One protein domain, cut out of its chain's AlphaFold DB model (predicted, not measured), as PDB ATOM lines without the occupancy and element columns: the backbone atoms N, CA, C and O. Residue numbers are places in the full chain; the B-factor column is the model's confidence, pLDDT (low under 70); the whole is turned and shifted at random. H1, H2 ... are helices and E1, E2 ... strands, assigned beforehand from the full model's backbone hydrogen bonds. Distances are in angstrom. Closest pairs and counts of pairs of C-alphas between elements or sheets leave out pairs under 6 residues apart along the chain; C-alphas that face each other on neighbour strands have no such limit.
ATOM      1  N   THR A  12     157.669 205.564 207.302       67.25
ATOM      2  CA  THR A  12     157.758 207.016 207.050       67.25
ATOM      3  C   THR A  12     159.159 207.498 206.658       67.25
ATOM      4  O   THR A  12     159.276 208.490 205.937       67.25
ATOM      5  N   GLN A  13     160.211 206.802 207.096       77.88
ATOM      6  CA  GLN A  13     161.612 207.098 206.777       77.88
ATOM      7  C   GLN A  13     162.032 206.475 205.433       77.88
ATOM      8  O   GLN A  13     162.972 206.961 204.805       77.88
ATOM      9  N   LEU A  14     161.329 205.441 204.956       83.88
ATOM     10  CA  LEU A  14     161.613 204.759 203.689       83.88
ATOM     11  C   LEU A  14     160.917 205.398 202.481       83.88
ATOM     12  O   LEU A  14     159.720 205.706 202.499       83.88
ATOM     13  N   ARG A  15     161.645 205.485 201.366       86.06
ATOM     14  CA  ARG A  15     161.138 205.787 200.018       86.06
ATOM     15  C   ARG A  15     161.732 204.799 199.012       86.06
ATOM     16  O   ARG A  15     162.815 204.275 199.236       86.06
ATOM     17  N   VAL A  16     161.043 204.573 197.897       87.75
ATOM     18  CA  VAL A  16     161.509 203.715 196.793       87.75
ATOM     19  C   VAL A  16     161.216 204.371 195.448       87.75
ATOM     20  O   VAL A  16     160.287 205.175 195.349       87.75
ATOM     21  N   SER A  17     161.977 204.013 194.415       86.88
ATOM     22  CA  SER A  17     161.845 204.562 193.058       86.88
ATOM     23  C   SER A  17     160.496 204.278 192.395       86.88
ATOM     24  O   SER A  17     159.973 205.102 191.649       86.88
ATOM     25  N   SER A  18     159.964 203.076 192.611       85.50
ATOM     26  CA  SER A  18     158.771 202.545 191.953       85.50
ATOM     27  C   SER A  18     158.247 201.327 192.719       85.50
ATOM     28  O   SER A  18     158.940 200.784 193.579       85.50
ATOM     29  N   VAL A  19     157.026 200.889 192.413       87.12
ATOM     30  CA  VAL A  19     156.431 199.649 192.936       87.12
ATOM     31  C   VAL A  19     155.742 198.931 191.780       87.12
ATOM     32  O   VAL A  19     155.017 199.565 191.011       87.12
ATOM     33  N   LEU A  20     155.968 197.626 191.651       83.75
ATOM     34  CA  LEU A  20     155.451 196.785 190.574       83.75
ATOM     35  C   LEU A  20     153.924 196.912 190.456       83.75
ATOM     36  O   LEU A  20     153.194 196.774 191.439       83.75
ATOM     37  N   ASN A  21     153.442 197.213 189.246       85.00
ATOM     38  CA  ASN A  21     152.030 197.485 188.938       85.00
ATOM     39  C   ASN A  21     151.375 198.581 189.812       85.00
ATOM     40  O   ASN A  21     150.150 198.696 189.843       85.00
ATOM     41  N   LYS A  22     152.179 199.387 190.524       82.94
ATOM     42  CA  LYS A  22     151.772 200.370 191.547       82.94
ATOM     43  C   LYS A  22     151.009 199.760 192.733       82.94
ATOM     44  O   LYS A  22     150.371 200.488 193.500       82.94
ATOM     45  N   ASP A  23     151.111 198.443 192.932       86.19
ATOM     46  CA  ASP A  23     150.466 197.743 194.042       86.19
ATOM     47  C   ASP A  23     151.281 197.863 195.338       86.19
ATOM     48  O   ASP A  23     152.045 196.985 195.740       86.19
ATOM     49  N   ASN A  24     151.055 198.981 196.025       83.88
ATOM     50  CA  ASN A  24     151.622 199.275 197.338       83.88
ATOM     51  C   ASN A  24     151.121 198.354 198.473       83.88
ATOM     52  O   ASN A  24     151.596 198.510 199.596       83.88
ATOM     53  N   LYS A  25     150.164 197.442 198.229       80.88
ATOM     54  CA  LYS A  25     149.720 196.450 199.225       80.88
ATOM     55  C   LYS A  25     150.516 195.155 199.119       80.88
ATOM     56  O   LYS A  25     150.929 194.637 200.146       80.88
ATOM     57  N   THR A  26     150.724 194.657 197.901       82.25
ATOM     58  CA  THR A  26     151.396 193.364 197.673       82.25
ATOM     59  C   THR A  26     152.911 193.508 197.535       82.25
ATOM     60  O   THR A  26     153.644 192.644 197.999       82.25
ATOM     61  N   TYR A  27     153.395 194.609 196.948       83.94
ATOM     62  CA  TYR A  27     154.815 194.816 196.611       83.94
ATOM     63  C   TYR A  27     155.400 196.112 197.195       83.94
ATOM     64  O   TYR A  27     156.426 196.607 196.724       83.94
ATOM     65  N   GLY A  28     154.722 196.714 198.173       85.94
ATOM     66  CA  GLY A  28     155.087 198.013 198.733       85.94
ATOM     67  C   GLY A  28     156.390 197.997 199.539       85.94
ATOM     68  O   GLY A  28     156.811 196.975 200.068       85.94
ATOM     69  N   LYS A  29     156.993 199.178 199.714       87.44
ATOM     70  CA  LYS A  29     158.240 199.390 200.481       87.44
ATOM     71  C   LYS A  29     158.214 198.940 201.953       87.44
ATOM     72  O   LYS A  29     159.268 198.855 202.569       87.44
ATOM     73  N   LYS A  30     157.034 198.647 202.512       85.38
ATOM     74  CA  LYS A  30     156.878 198.043 203.848       85.38
ATOM     75  C   LYS A  30     157.519 196.659 203.921       85.38
ATOM     76  O   LYS A  30     158.143 196.330 204.919       85.38
ATOM     77  N   ASN A  31     157.470 195.928 202.812       86.62
ATOM     78  CA  ASN A  31     158.045 194.602 202.621       86.62
ATOM     79  C   ASN A  31     159.593 194.597 202.558       86.62
ATOM     80  O   ASN A  31     160.193 193.637 202.086       86.62
ATOM     81  N   LEU A  32     160.248 195.704 202.934       81.50
ATOM     82  CA  LEU A  32     161.694 195.789 203.173       81.50
ATOM     83  C   LEU A  32     162.043 195.676 204.668       81.50
ATOM     84  O   LEU A  32     163.209 195.502 205.001       81.50
ATOM     85  N   ILE A  33     161.055 195.844 205.557       81.75
ATOM     86  CA  ILE A  33     161.228 196.001 207.014       81.75
ATOM     87  C   ILE A  33     160.131 195.294 207.833       81.75
ATOM     88  O   ILE A  33     159.995 195.541 209.027       81.75
ATOM     89  N   ASP A  34     159.321 194.433 207.215       81.31
ATOM     90  CA  ASP A  34     158.264 193.674 207.905       81.31
ATOM     91  C   ASP A  34     158.780 192.398 208.604       81.31
ATOM     92  O   ASP A  34     158.029 191.747 209.330       81.31
ATOM     93  N   GLY A  35     160.058 192.051 208.402       76.50
ATOM     94  CA  GLY A  35     160.719 190.890 209.004       76.50
ATOM     95  C   GLY A  35     160.274 189.537 208.438       76.50
ATOM     96  O   GLY A  35     160.578 188.506 209.036       76.50
ATOM     97  N   SER A  36     159.550 189.516 207.317       79.94
ATOM     98  CA  SER A  36     158.986 188.301 206.720       79.94
ATOM     99  C   SER A  36     159.794 187.848 205.500       79.94
ATOM    100  O   SER A  36     160.088 188.628 204.602       79.94
ATOM    101  N   GLU A  37     160.141 186.558 205.436       77.12
ATOM    102  CA  GLU A  37     160.883 186.001 204.290       77.12
ATOM    103  C   GLU A  37     159.996 185.705 203.064       77.12
ATOM    104  O   GLU A  37     160.506 185.444 201.969       77.12
ATOM    105  N   GLU A  38     158.672 185.726 203.241       78.88
ATOM    106  CA  GLU A  38     157.688 185.467 202.181       78.88
ATOM    107  C   GLU A  38     157.350 186.735 201.381       78.88
ATOM    108  O   GLU A  38     156.902 186.647 200.236       78.88
ATOM    109  N   THR A  39     157.615 187.916 201.941       85.19
ATOM    110  CA  THR A  39     157.321 189.228 201.353       85.19
ATOM    111  C   THR A  39     158.585 189.922 200.846       85.19
ATOM    112  O   THR A  39     159.693 189.697 201.323       85.19
ATOM    113  N   CYS A  40     158.427 190.772 199.828       85.19
ATOM    114  CA  CYS A  40     159.502 191.609 199.298       85.19
ATOM    115  C   CYS A  40     158.947 192.889 198.652       85.19
ATOM    116  O   CYS A  40     157.770 192.957 198.272       85.19
ATOM    117  N   TRP A  41     159.790 193.915 198.509       89.12
ATOM    118  CA  TRP A  41     159.509 195.038 197.612       89.12
ATOM    119  C   TRP A  41     159.901 194.656 196.184       89.12
ATOM    120  O   TRP A  41     161.057 194.328 195.928       89.12
ATOM    121  N   ASN A  42     158.954 194.769 195.250       86.81
ATOM    122  CA  ASN A  42     159.232 194.638 193.821       86.81
ATOM    123  C   ASN A  42     159.116 196.000 193.135       86.81
ATOM    124  O   ASN A  42     158.085 196.671 193.208       86.81
ATOM    125  N   SER A  43     160.164 196.383 192.416       86.12
ATOM    126  CA  SER A  43     160.230 197.584 191.580       86.12
ATOM    127  C   SER A  43     159.477 197.433 190.250       86.12
ATOM    128  O   SER A  43     159.403 196.343 189.687       86.12
ATOM    129  N   GLU A  44     159.005 198.544 189.678       81.06
ATOM    130  CA  GLU A  44     158.560 198.597 188.274       81.06
ATOM    131  C   GLU A  44     159.775 198.720 187.328       81.06
ATOM    132  O   GLU A  44     160.790 199.330 187.685       81.06
ATOM    133  N   ALA A  45     159.692 198.138 186.126       74.12
ATOM    134  CA  ALA A  45     160.799 198.101 185.167       74.12
ATOM    135  C   ALA A  45     161.138 199.499 184.610       74.12
ATOM    136  O   ALA A  45     160.281 200.184 184.054       74.12
ATOM    137  N   GLY A  46     162.406 199.905 184.712       68.44
ATOM    138  CA  GLY A  46     162.875 201.220 184.275       68.44
ATOM    139  C   GLY A  46     164.381 201.409 184.475       68.44
ATOM    140  O   GLY A  46     165.092 200.478 184.849       68.44
ATOM    141  N   SER A  47     164.880 202.615 184.211       58.53
ATOM    142  CA  SER A  47     166.263 203.014 184.507       58.53
ATOM    143  C   SER A  47     166.403 203.507 185.950       58.53
ATOM    144  O   SER A  47     165.619 204.354 186.371       58.53
ATOM    145  N   SER A  48     167.440 203.039 186.651       67.62
ATOM    146  CA  SER A  48     167.857 203.507 187.985       67.62
ATOM    147  C   SER A  48     166.793 203.338 189.078       67.62
ATOM    148  O   SER A  48     166.193 204.301 189.557       67.62
ATOM    149  N   GLN A  49     166.575 202.086 189.487       85.44
ATOM    150  CA  GLN A  49     165.752 201.742 190.652       85.44
ATOM    151  C   GLN A  49     166.513 202.042 191.955       85.44
ATOM    152  O   GLN A  49     167.741 201.970 191.977       85.44
ATOM    153  N   TRP A  50     165.817 202.392 193.037       86.94
ATOM    154  CA  TRP A  50     166.465 202.763 194.302       86.94
ATOM    155  C   TRP A  50     165.565 202.626 195.535       86.94
ATOM    156  O   TRP A  50     164.337 202.681 195.439       86.94
ATOM    157  N   ILE A  51     166.211 202.518 196.698       87.56
ATOM    158  CA  ILE A  51     165.645 202.549 198.051       87.56
ATOM    159  C   ILE A  51     166.342 203.695 198.798       87.56
ATOM    160  O   ILE A  51     167.566 203.751 198.830       87.56
ATOM    161  N   GLN A  52     165.592 204.625 199.388       86.81
ATOM    162  CA  GLN A  52     166.129 205.776 200.124       86.81
ATOM    163  C   GLN A  52     165.648 205.760 201.575       86.81
ATOM    164  O   GLN A  52     164.444 205.718 201.839       86.81
ATOM    165  N   ILE A  53     166.601 205.844 202.497       83.94
ATOM    166  CA  ILE A  53     166.425 205.843 203.946       83.94
ATOM    167  C   ILE A  53     166.680 207.268 204.447       83.94
ATOM    168  O   ILE A  53     167.738 207.849 204.207       83.94
ATOM    169  N   ASN A  54     165.694 207.851 205.124       82.62
ATOM    170  CA  ASN A  54     165.742 209.215 205.656       82.62
ATOM    171  C   ASN A  54     165.658 209.127 207.194       82.62
ATOM    172  O   ASN A  54     164.560 209.261 207.745       82.62
ATOM    173  N   PRO A  55     166.756 208.783 207.894       72.38
ATOM    174  CA  PRO A  55     166.733 208.589 209.339       72.38
ATOM    175  C   PRO A  55     166.441 209.910 210.070       72.38
ATOM    176  O   PRO A  55     166.891 210.982 209.676       72.38
ATOM    177  N   THR A  56     165.659 209.845 211.150       69.00
ATOM    178  CA  THR A  56     165.240 211.033 211.930       69.00
ATOM    179  C   THR A  56     166.341 211.615 212.809       69.00
ATOM    180  O   THR A  56     166.263 212.772 213.211       69.00
ATOM    181  N   THR A  57     167.345 210.808 213.125       63.72
ATOM    182  CA  THR A  57     168.614 211.230 213.717       63.72
ATOM    183  C   THR A  57     169.720 210.838 212.749       63.72
ATOM    184  O   THR A  57     169.625 209.753 212.177       63.72
ATOM    185  N   PRO A  58     170.759 211.658 212.567       66.94
ATOM    186  CA  PRO A  58     171.881 211.303 211.710       66.94
ATOM    187  C   PRO A  58     172.622 210.060 212.226       66.94
ATOM    188  O   PRO A  58     172.709 209.849 213.439       66.94
ATOM    189  N   ILE A  59     173.127 209.229 211.310       67.75
ATOM    190  CA  ILE A  59     173.712 207.909 211.611       67.75
ATOM    191  C   ILE A  59     175.073 207.713 210.938       67.75
ATOM    192  O   ILE A  59     175.311 208.231 209.851       67.75
ATOM    193  N   ALA A  60     175.934 206.911 211.567       64.38
ATOM    194  CA  ALA A  60     177.124 206.344 210.941       64.38
ATOM    195  C   ALA A  60     176.801 204.932 210.420       64.38
ATOM    196  O   ALA A  60     176.204 204.133 211.144       64.38
ATOM    197  N   LEU A  61     177.170 204.631 209.174       65.81
ATOM    198  CA  LEU A  61     176.853 203.375 208.494       65.81
ATOM    199  C   LEU A  61     178.047 202.409 208.522       65.81
ATOM    200  O   LEU A  61     178.981 202.578 207.749       65.81
ATOM    201  N   SER A  62     178.006 201.368 209.357       62.34
ATOM    202  CA  SER A  62     179.051 200.327 209.372       62.34
ATOM    203  C   SER A  62     178.851 199.251 208.294       62.34
ATOM    204  O   SER A  62     179.816 198.748 207.716       62.34
ATOM    205  N   SER A  63     177.599 198.877 208.021       67.06
ATOM    206  CA  SER A  63     177.234 197.800 207.094       67.06
ATOM    207  C   SER A  63     175.801 197.952 206.571       67.06
ATOM    208  O   SER A  63     174.994 198.700 207.126       67.06
ATOM    209  N   VAL A  64     175.478 197.231 205.496       74.38
ATOM    210  CA  VAL A  64     174.119 197.049 204.963       74.38
ATOM    211  C   VAL A  64     173.936 195.572 204.638       74.38
ATOM    212  O   VAL A  64     174.710 195.001 203.869       74.38
ATOM    213  N   ALA A  65     172.889 194.965 205.194       74.94
ATOM    214  CA  ALA A  65     172.496 193.591 204.907       74.94
ATOM    215  C   ALA A  65     171.267 193.571 203.981       74.94
ATOM    216  O   ALA A  65     170.261 194.220 204.266       74.94
ATOM    217  N   ILE A  66     171.342 192.842 202.864       78.06
ATOM    218  CA  ILE A  66     170.280 192.734 201.848       78.06
ATOM    219  C   ILE A  66     170.043 191.260 201.518       78.06
ATOM    220  O   ILE A  66     170.982 190.476 201.405       78.06
ATOM    221  N   LYS A  67     168.779 190.875 201.327       79.06
ATOM    222  CA  LYS A  67     168.374 189.539 200.874       79.06
ATOM    223  C   LYS A  67     167.537 189.675 199.602       79.06
ATOM    224  O   LYS A  67     166.533 190.381 199.603       79.06
ATOM    225  N   PHE A  68     167.928 188.992 198.527       80.00
ATOM    226  CA  PHE A  68     167.172 188.971 197.268       80.00
ATOM    227  C   PHE A  68     166.227 187.763 197.227       80.00
ATOM    228  O   PHE A  68     166.646 186.640 197.502       80.00
ATOM    229  N   GLN A  69     164.952 187.955 196.871       71.38
ATOM    230  CA  GLN A  69     163.959 186.868 196.837       71.38
ATOM    231  C   GLN A  69     164.008 186.077 195.509       71.38
ATOM    232  O   GLN A  69     163.024 185.977 194.780       71.38
ATOM    233  N   GLY A  70     165.172 185.502 195.190       66.12
ATOM    234  CA  GLY A  70     165.390 184.666 194.001       66.12
ATOM    235  C   GLY A  70     166.099 185.365 192.834       66.12
ATOM    236  O   GLY A  70     166.675 186.435 193.004       66.12
ATOM    237  N   GLY A  71     166.072 184.698 191.670       57.84
ATOM    238  CA  GLY A  71     166.972 184.881 190.514       57.84
ATOM    239  C   GLY A  71     166.818 186.165 189.685       57.84
ATOM    240  O   GLY A  71     166.654 186.088 188.466       57.84
ATOM    241  N   PHE A  72     166.786 187.325 190.344       63.84
ATOM    242  CA  PHE A  72     166.746 188.657 189.733       63.84
ATOM    243  C   PHE A  72     167.587 189.692 190.513       63.84
ATOM    244  O   PHE A  72     167.287 190.889 190.471       63.84
ATOM    245  N   ALA A  73     168.640 189.267 191.220       68.88
ATOM    246  CA  ALA A  73     169.576 190.192 191.855       68.88
ATOM    247  C   ALA A  73     170.255 191.093 190.813       68.88
ATOM    248  O   ALA A  73     170.589 190.686 189.693       68.88
ATOM    249  N   ALA A  74     170.440 192.359 191.175       68.75
ATOM    250  CA  ALA A  74     170.864 193.373 190.226       68.75
ATOM    251  C   ALA A  74     172.385 193.596 190.287       68.75
ATOM    252  O   ALA A  74     172.953 193.862 191.340       68.75
ATOM    253  N   LYS A  75     173.048 193.494 189.128       72.06
ATOM    254  CA  LYS A  75     174.498 193.238 189.014       72.06
ATOM    255  C   LYS A  75     175.457 194.344 189.483       72.06
ATOM    256  O   LYS A  75     176.657 194.167 189.315       72.06
ATOM    257  N   ARG A  76     174.964 195.493 189.951       78.00
ATOM    258  CA  ARG A  76     175.774 196.629 190.425       78.00
ATOM    259  C   ARG A  76     174.894 197.575 191.235       78.00
ATOM    260  O   ARG A  76     173.963 198.170 190.688       78.00
ATOM    261  N   PHE A  77     175.199 197.739 192.511       79.81
ATOM    262  CA  PHE A  77     174.584 198.744 193.370       79.81
ATOM    263  C   PHE A  77     175.604 199.811 193.749       79.81
ATOM    264  O   PHE A  77     176.789 199.522 193.863       79.81
ATOM    265  N   ALA A  78     175.115 201.024 193.984       79.81
ATOM    266  CA  ALA A  78     175.833 202.083 194.672       79.81
ATOM    267  C   ALA A  78     175.070 202.488 195.934       79.81
ATOM    268  O   ALA A  78     173.834 202.541 195.927       79.81
ATOM    269  N   VAL A  79     175.796 202.806 197.001       81.06
ATOM    270  CA  VAL A  79     175.261 203.565 198.133       81.06
ATOM    271  C   VAL A  79     175.568 205.032 197.863       81.06
ATOM    272  O   VAL A  79     176.729 205.426 197.830       81.06
ATOM    273  N   GLU A  80     174.533 205.833 197.639       81.88
ATOM    274  CA  GLU A  80     174.633 207.288 197.583       81.88
ATOM    275  C   GLU A  80     174.309 207.884 198.957       81.88
ATOM    276  O   GLU A  80     173.216 207.650 199.481       81.88
ATOM    277  N   CYS A  81     175.185 208.708 199.519       79.56
ATOM    278  CA  CYS A  81     174.836 209.546 200.668       79.56
ATOM    279  C   CYS A  81     174.436 210.953 200.214       79.56
ATOM    280  O   CYS A  81     174.752 211.377 199.102       79.56
ATOM    281  N   ARG A  82     173.660 211.655 201.049       76.56
ATOM    282  CA  ARG A  82     173.204 213.016 200.757       76.56
ATOM    283  C   ARG A  82     174.049 214.051 201.495       76.56
ATOM    284  O   ARG A  82     174.135 214.007 202.721       76.56
ATOM    285  N   GLU A  83     174.597 214.991 200.742       68.25
ATOM    286  CA  GLU A  83     175.445 216.082 201.233       68.25
ATOM    287  C   GLU A  83     174.618 217.286 201.712       68.25
ATOM    288  O   GLU A  83     173.394 217.333 201.536       68.25
ATOM    289  N   GLU A  84     175.287 218.278 202.310       63.25
ATOM    290  CA  GLU A  84     174.652 219.509 202.804       63.25
ATOM    291  C   GLU A  84     174.040 220.350 201.670       63.25
ATOM    292  O   GLU A  84     172.904 220.813 201.804       63.25
ATOM    293  N   ASP A  85     174.698 220.409 200.505       64.44
ATOM    294  CA  ASP A  85     174.162 220.998 199.262       64.44
ATOM    295  C   ASP A  85     172.959 220.219 198.687       64.44
ATOM    296  O   ASP A  85     172.296 220.630 197.730       64.44
ATOM    297  N   GLY A  86     172.617 219.079 199.292       67.12
ATOM    298  CA  GLY A  86     171.442 218.283 198.972       67.12
ATOM    299  C   GLY A  86     171.597 217.364 197.760       67.12
ATOM    300  O   GLY A  86     170.643 216.628 197.468       67.12
ATOM    301  N   THR A  87     172.765 217.399 197.115       74.12
ATOM    302  CA  THR A  87     173.312 216.435 196.151       74.12
ATOM    303  C   THR A  87     173.375 215.019 196.721       74.12
ATOM    304  O   THR A  87     173.253 214.799 197.926       74.12
ATOM    305  N   PHE A  88     173.506 214.038 195.827       75.44
ATOM    306  CA  PHE A  88     173.708 212.632 196.170       75.44
ATOM    307  C   PHE A  88     174.982 212.146 195.482       75.44
ATOM    308  O   PHE A  88     174.986 211.992 194.259       75.44
ATOM    309  N   THR A  89     176.036 211.904 196.252       71.50
ATOM    310  CA  THR A  89     177.315 211.374 195.765       71.50
ATOM    311  C   THR A  89     177.406 209.881 196.042       71.50
ATOM    312  O   THR A  89     176.946 209.393 197.074       71.50
ATOM    313  N   SER A  90     177.942 209.125 195.079       66.44
ATOM    314  CA  SER A  90     178.107 207.672 195.207       66.44
ATOM    315  C   SER A  90     179.296 207.385 196.116       66.44
ATOM    316  O   SER A  90     180.440 207.558 195.719       66.44
ATOM    317  N   THR A  91     179.003 206.980 197.347       63.09
ATOM    318  CA  THR A  91     179.973 206.780 198.429       63.09
ATOM    319  C   THR A  91     180.710 205.446 198.296       63.09
ATOM    320  O   THR A  91     181.883 205.361 198.627       63.09
ATOM    321  N   THR A  92     180.030 204.402 197.810       67.00
ATOM    322  CA  THR A  92     180.598 203.065 197.531       67.00
ATOM    323  C   THR A  92     179.765 202.313 196.498       67.00
ATOM    324  O   THR A  92     178.591 202.626 196.286       67.00
ATOM    325  N   GLU A  93     180.344 201.266 195.904       75.50
ATOM    326  CA  GLU A  93     179.640 200.301 195.054       75.50
ATOM    327  C   GLU A  93     179.812 198.864 195.554       75.50
ATOM    328  O   GLU A  93     180.844 198.518 196.121       75.50
ATOM    329  N   PHE A  94     178.816 198.009 195.307       76.12
ATOM    330  CA  PHE A  94     178.906 196.572 195.575       76.12
ATOM    331  C   PHE A  94     178.138 195.733 194.543       76.12
ATOM    332  O   PHE A  94     177.250 196.209 193.826       76.12
ATOM    333  N   TYR A  95     178.503 194.454 194.473       79.12
ATOM    334  CA  TYR A  95     178.108 193.516 193.424       79.12
ATOM    335  C   TYR A  95     177.459 192.281 194.073       79.12
ATOM    336  O   TYR A  95     178.165 191.321 194.371       79.12
ATOM    337  N   PRO A  96     176.144 192.304 194.367       73.88
ATOM    338  CA  PRO A  96     175.491 191.204 195.067       73.88
ATOM    339  C   PRO A  96     175.272 189.992 194.158       73.88
ATOM    340  O   PRO A  96     174.976 190.123 192.965       73.88
ATOM    341  N   ASP A  97     175.354 188.809 194.757       69.44
ATOM    342  CA  ASP A  97     175.124 187.535 194.085       69.44
ATOM    343  C   ASP A  97     173.631 187.267 193.850       69.44
ATOM    344  O   ASP A  97     172.765 187.617 194.656       69.44
ATOM    345  N   ASP A  98     173.330 186.509 192.795       71.69
ATOM    346  CA  ASP A  98     171.969 186.097 192.443       71.69
ATOM    347  C   ASP A  98     171.498 184.849 193.214       71.69
ATOM    348  O   ASP A  98     171.170 183.809 192.637       71.69
ATOM    349  N   HIS A  99     171.516 184.922 194.551       71.12
ATOM    350  CA  HIS A  99     171.068 183.826 195.416       71.12
ATOM    351  C   HIS A  99     170.364 184.289 196.705       71.12
ATOM    352  O   HIS A  99     170.724 185.287 197.327       71.12
ATOM    353  N   GLY A 100     169.367 183.509 197.143       71.50
ATOM    354  CA  GLY A 100     168.394 183.887 198.181       71.50
ATOM    355  C   GLY A 100     168.855 183.856 199.644       71.50
ATOM    356  O   GLY A 100     168.035 183.603 200.528       71.50
ATOM    357  N   LYS A 101     170.144 184.078 199.919       78.06
ATOM    358  CA  LYS A 101     170.662 184.267 201.286       78.06
ATOM    359  C   LYS A 101     170.720 185.757 201.627       78.06
ATOM    360  O   LYS A 101     170.675 186.607 200.740       78.06
ATOM    361  N   LEU A 102     170.833 186.056 202.920       76.94
ATOM    362  CA  LEU A 102     171.252 187.377 203.377       76.94
ATOM    363  C   LEU A 102     172.715 187.600 202.960       76.94
ATOM    364  O   LEU A 102     173.549 186.720 203.162       76.94
ATOM    365  N   GLN A 103     173.000 188.757 202.376       71.44
ATOM    366  CA  GLN A 103     174.325 189.193 201.942       71.44
ATOM    367  C   GLN A 103     174.648 190.494 202.680       71.44
ATOM    368  O   GLN A 103     173.811 191.397 202.722       71.44
ATOM    369  N   ILE A 104     175.831 190.583 203.288       65.69
ATOM    370  CA  ILE A 104     176.257 191.739 204.085       65.69
ATOM    371  C   ILE A 104     177.386 192.448 203.343       65.69
ATOM    372  O   ILE A 104     178.398 191.832 203.019       65.69
ATOM    373  N   SER A 105     177.208 193.743 203.085       60.06
ATOM    374  CA  SER A 105     178.263 194.636 202.606       60.06
ATOM    375  C   SER A 105     178.745 195.494 203.773       60.06
ATOM    376  O   SER A 105     177.928 196.101 204.468       60.06
ATOM    377  N   PHE A 106     180.058 195.557 203.984       51.66
ATOM    378  CA  PHE A 106     180.693 196.402 204.999       51.66
ATOM    379  C   PHE A 106     181.219 197.693 204.356       51.66
ATOM    380  O   PHE A 106     181.729 197.659 203.240       51.66
ATOM    381  N   PHE A 107     181.105 198.827 205.052       54.12
ATOM    382  CA  PHE A 107     181.461 200.158 204.532       54.12
ATOM    383  C   PHE A 107     182.551 200.800 205.389       54.12
ATOM    384  O   PHE A 107     182.333 201.797 206.074       54.12
ATOM    385  N   ARG A 108     183.732 200.175 205.398       39.50
ATOM    386  CA  ARG A 108     184.794 200.500 206.360       39.50
ATOM    387  C   ARG A 108     185.606 201.755 206.002       39.50
ATOM    388  O   ARG A 108     185.990 202.497 206.897       39.50
ATOM    389  N   PHE A 109     185.756 202.055 204.710       33.62
ATOM    390  CA  PHE A 109     186.619 203.138 204.211       33.62
ATOM    391  C   PHE A 109     186.013 204.555 204.198       33.62
ATOM    392  O   PHE A 109     186.717 205.520 203.923       33.62
ATOM    393  N   CYS A 110     184.731 204.735 204.524       32.75
ATOM    394  CA  CYS A 110     184.032 206.013 204.297       32.75
ATOM    395  C   CYS A 110     183.983 206.959 205.513       32.75
ATOM    396  O   CYS A 110     183.086 207.797 205.593       32.75
ATOM    397  N   PHE A 111     184.913 206.815 206.467       31.56
ATOM    398  CA  PHE A 111     184.940 207.581 207.728       31.56
ATOM    399  C   PHE A 111     186.269 208.293 208.036       31.56
ATOM    400  O   PHE A 111     186.409 208.863 209.118       31.56
ATOM    401  N   LEU A 112     187.239 208.266 207.116       28.45
ATOM    402  CA  LEU A 112     188.578 208.848 207.309       28.45
ATOM    403  C   LEU A 112     188.852 210.113 206.481       28.45
ATOM    404  O   LEU A 112     189.852 210.786 206.714       28.45
ATOM    405  N   SER A 113     187.923 210.490 205.603       31.22
ATOM    406  CA  SER A 113     187.829 211.839 205.042       31.22
ATOM    407  C   SER A 113     186.478 212.463 205.408       31.22
ATOM    408  O   SER A 113     185.563 211.766 205.849       31.22
ATOM    409  N   ILE A 114     186.365 213.777 205.210       33.81
ATOM    410  CA  ILE A 114     185.278 214.658 205.663       33.81
ATOM    411  C   ILE A 114     185.257 214.869 207.191       33.81
ATOM    412  O   ILE A 114     184.629 214.134 207.945       33.81
ATOM    413  N   HIS A 115     185.935 215.947 207.597       27.92
ATOM    414  CA  HIS A 115     185.636 216.892 208.689       27.92
ATOM    415  C   HIS A 115     184.811 216.432 209.917       27.92
ATOM    416  O   HIS A 115     183.693 215.925 209.810       27.92
ATOM    417  N   GLU A 116     185.281 216.788 211.125       31.64
ATOM    418  CA  GLU A 116     184.475 216.659 212.350       31.64
ATOM    419  C   GLU A 116     183.070 217.269 212.158       31.64
ATOM    420  O   GLU A 116     182.948 218.446 211.803       31.64
ATOM    421  N   ASN A 117     182.037 216.478 212.494       32.34
ATOM    422  CA  ASN A 117     180.588 216.762 212.452       32.34
ATOM    423  C   ASN A 117     179.782 216.377 211.188       32.34
ATOM    424  O   ASN A 117     178.637 216.820 211.087       32.34
ATOM    425  N   PHE A 118     180.253 215.496 210.289       38.34
ATOM    426  CA  PHE A 118     179.394 214.995 209.193       38.34
ATOM    427  C   PHE A 118     178.282 214.019 209.636       38.34
ATOM    428  O   PHE A 118     178.336 212.795 209.508       38.34
ATOM    429  N   PHE A 119     177.216 214.610 210.165       45.56
ATOM    430  CA  PHE A 119     176.007 213.961 210.646       45.56
ATOM    431  C   PHE A 119     175.025 213.677 209.488       45.56
ATOM    432  O   PHE A 119     174.069 214.418 209.251       45.56
ATOM    433  N   GLN A 120     175.240 212.569 208.770       53.31
ATOM    434  CA  GLN A 120     174.471 212.210 207.567       53.31
ATOM    435  C   GLN A 120     172.973 211.968 207.841       53.31
ATOM    436  O   GLN A 120     172.595 211.084 208.612       53.31
ATOM    437  N   SER A 121     172.105 212.732 207.166       56.25
ATOM    438  CA  SER A 121     170.645 212.752 207.391       56.25
ATOM    439  C   SER A 121     169.810 211.989 206.351       56.25
ATOM    440  O   SER A 121     168.591 211.876 206.489       56.25
ATOM    441  N   THR A 122     170.414 211.488 205.269       65.94
ATOM    442  CA  THR A 122     169.728 210.733 204.205       65.94
ATOM    443  C   THR A 122     170.726 209.886 203.414       65.94
ATOM    444  O   THR A 122     171.778 210.378 203.017       65.94
ATOM    445  N   MET A 123     170.354 208.638 203.128       76.38
ATOM    446  CA  MET A 123     171.123 207.676 202.332       76.38
ATOM    447  C   MET A 123     170.208 207.014 201.288       76.38
ATOM    448  O   MET A 123     169.013 206.829 201.528       76.38
ATOM    449  N   ARG A 124     170.734 206.679 200.108       80.12
ATOM    450  CA  ARG A 124     170.023 205.986 199.027       80.12
ATOM    451  C   ARG A 124     170.862 204.845 198.462       80.12
ATOM    452  O   ARG A 124     171.860 205.066 197.793       80.12
ATOM    453  N   LEU A 125     170.361 203.627 198.601       78.00
ATOM    454  CA  LEU A 125     170.810 202.485 197.818       78.00
ATOM    455  C   LEU A 125     170.222 202.561 196.399       78.00
ATOM    456  O   LEU A 125     169.002 202.645 196.236       78.00
ATOM    457  N   LYS A 126     171.060 202.502 195.363       80.00
ATOM    458  CA  LYS A 126     170.678 202.703 193.956       80.00
ATOM    459  C   LYS A 126     171.246 201.606 193.059       80.00
ATOM    460  O   LYS A 126     172.435 201.315 193.095       80.00
ATOM    461  N   LEU A 127     170.402 201.037 192.204       75.94
ATOM    462  CA  LEU A 127     170.813 200.139 191.127       75.94
ATOM    463  C   LEU A 127     171.436 200.953 189.987       75.94
ATOM    464  O   LEU A 127     170.750 201.745 189.332       75.94
ATOM    465  N   LEU A 128     172.719 200.716 189.712       66.50
ATOM    466  CA  LEU A 128     173.410 201.284 188.559       66.50
ATOM    467  C   LEU A 128     173.232 200.405 187.319       66.50
ATOM    468  O   LEU A 128     173.418 199.186 187.336       66.50
TER     469      LEU A 128
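What this domain is: This is residues 12 to 128 of the 912 residues of the protein "Hypothetical protein" of Adineta ricciae (UniProt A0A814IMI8). Little is regular structure: a twisted antiparallel sheet, E1 E2 E7 E4 E5, has the pair E3 and E6 over part of one face; residues 112 to 117 stick out. Seven named strands and one helix, in order E1 H1 E2 E3 E4 E5 E6 E7, hold 39 of 117 printed residues, mostly strand. It is compact, radius of gyration of the C-alphas 14.7 A, spanning 43 by 28 by 27 A.

How they stand to each other: E4, residues 77 to 82, and E5, residues 88 to 94, form a hairpin; N 77 and O 94, 2.9 A apart, are within hydrogen-bond range. E3, residues 63 to 67, is antiparallel to E6, residues 102 to 106, with N 64 and O 105 2.9 A apart. H1, residues 29 to 32, only grazes the five-stranded sheet.

Where its parts are: E1, residues 14 to 16, begins at C-alpha (161.613, 204.759, 203.689), E2 is residues 50 to 53, and E7, residues 123 to 127, ends at C-alpha (170.813, 200.139, 191.127).

The domain as a whole: The printed part has no cut; residues 104 to 122 are under pLDDT 70.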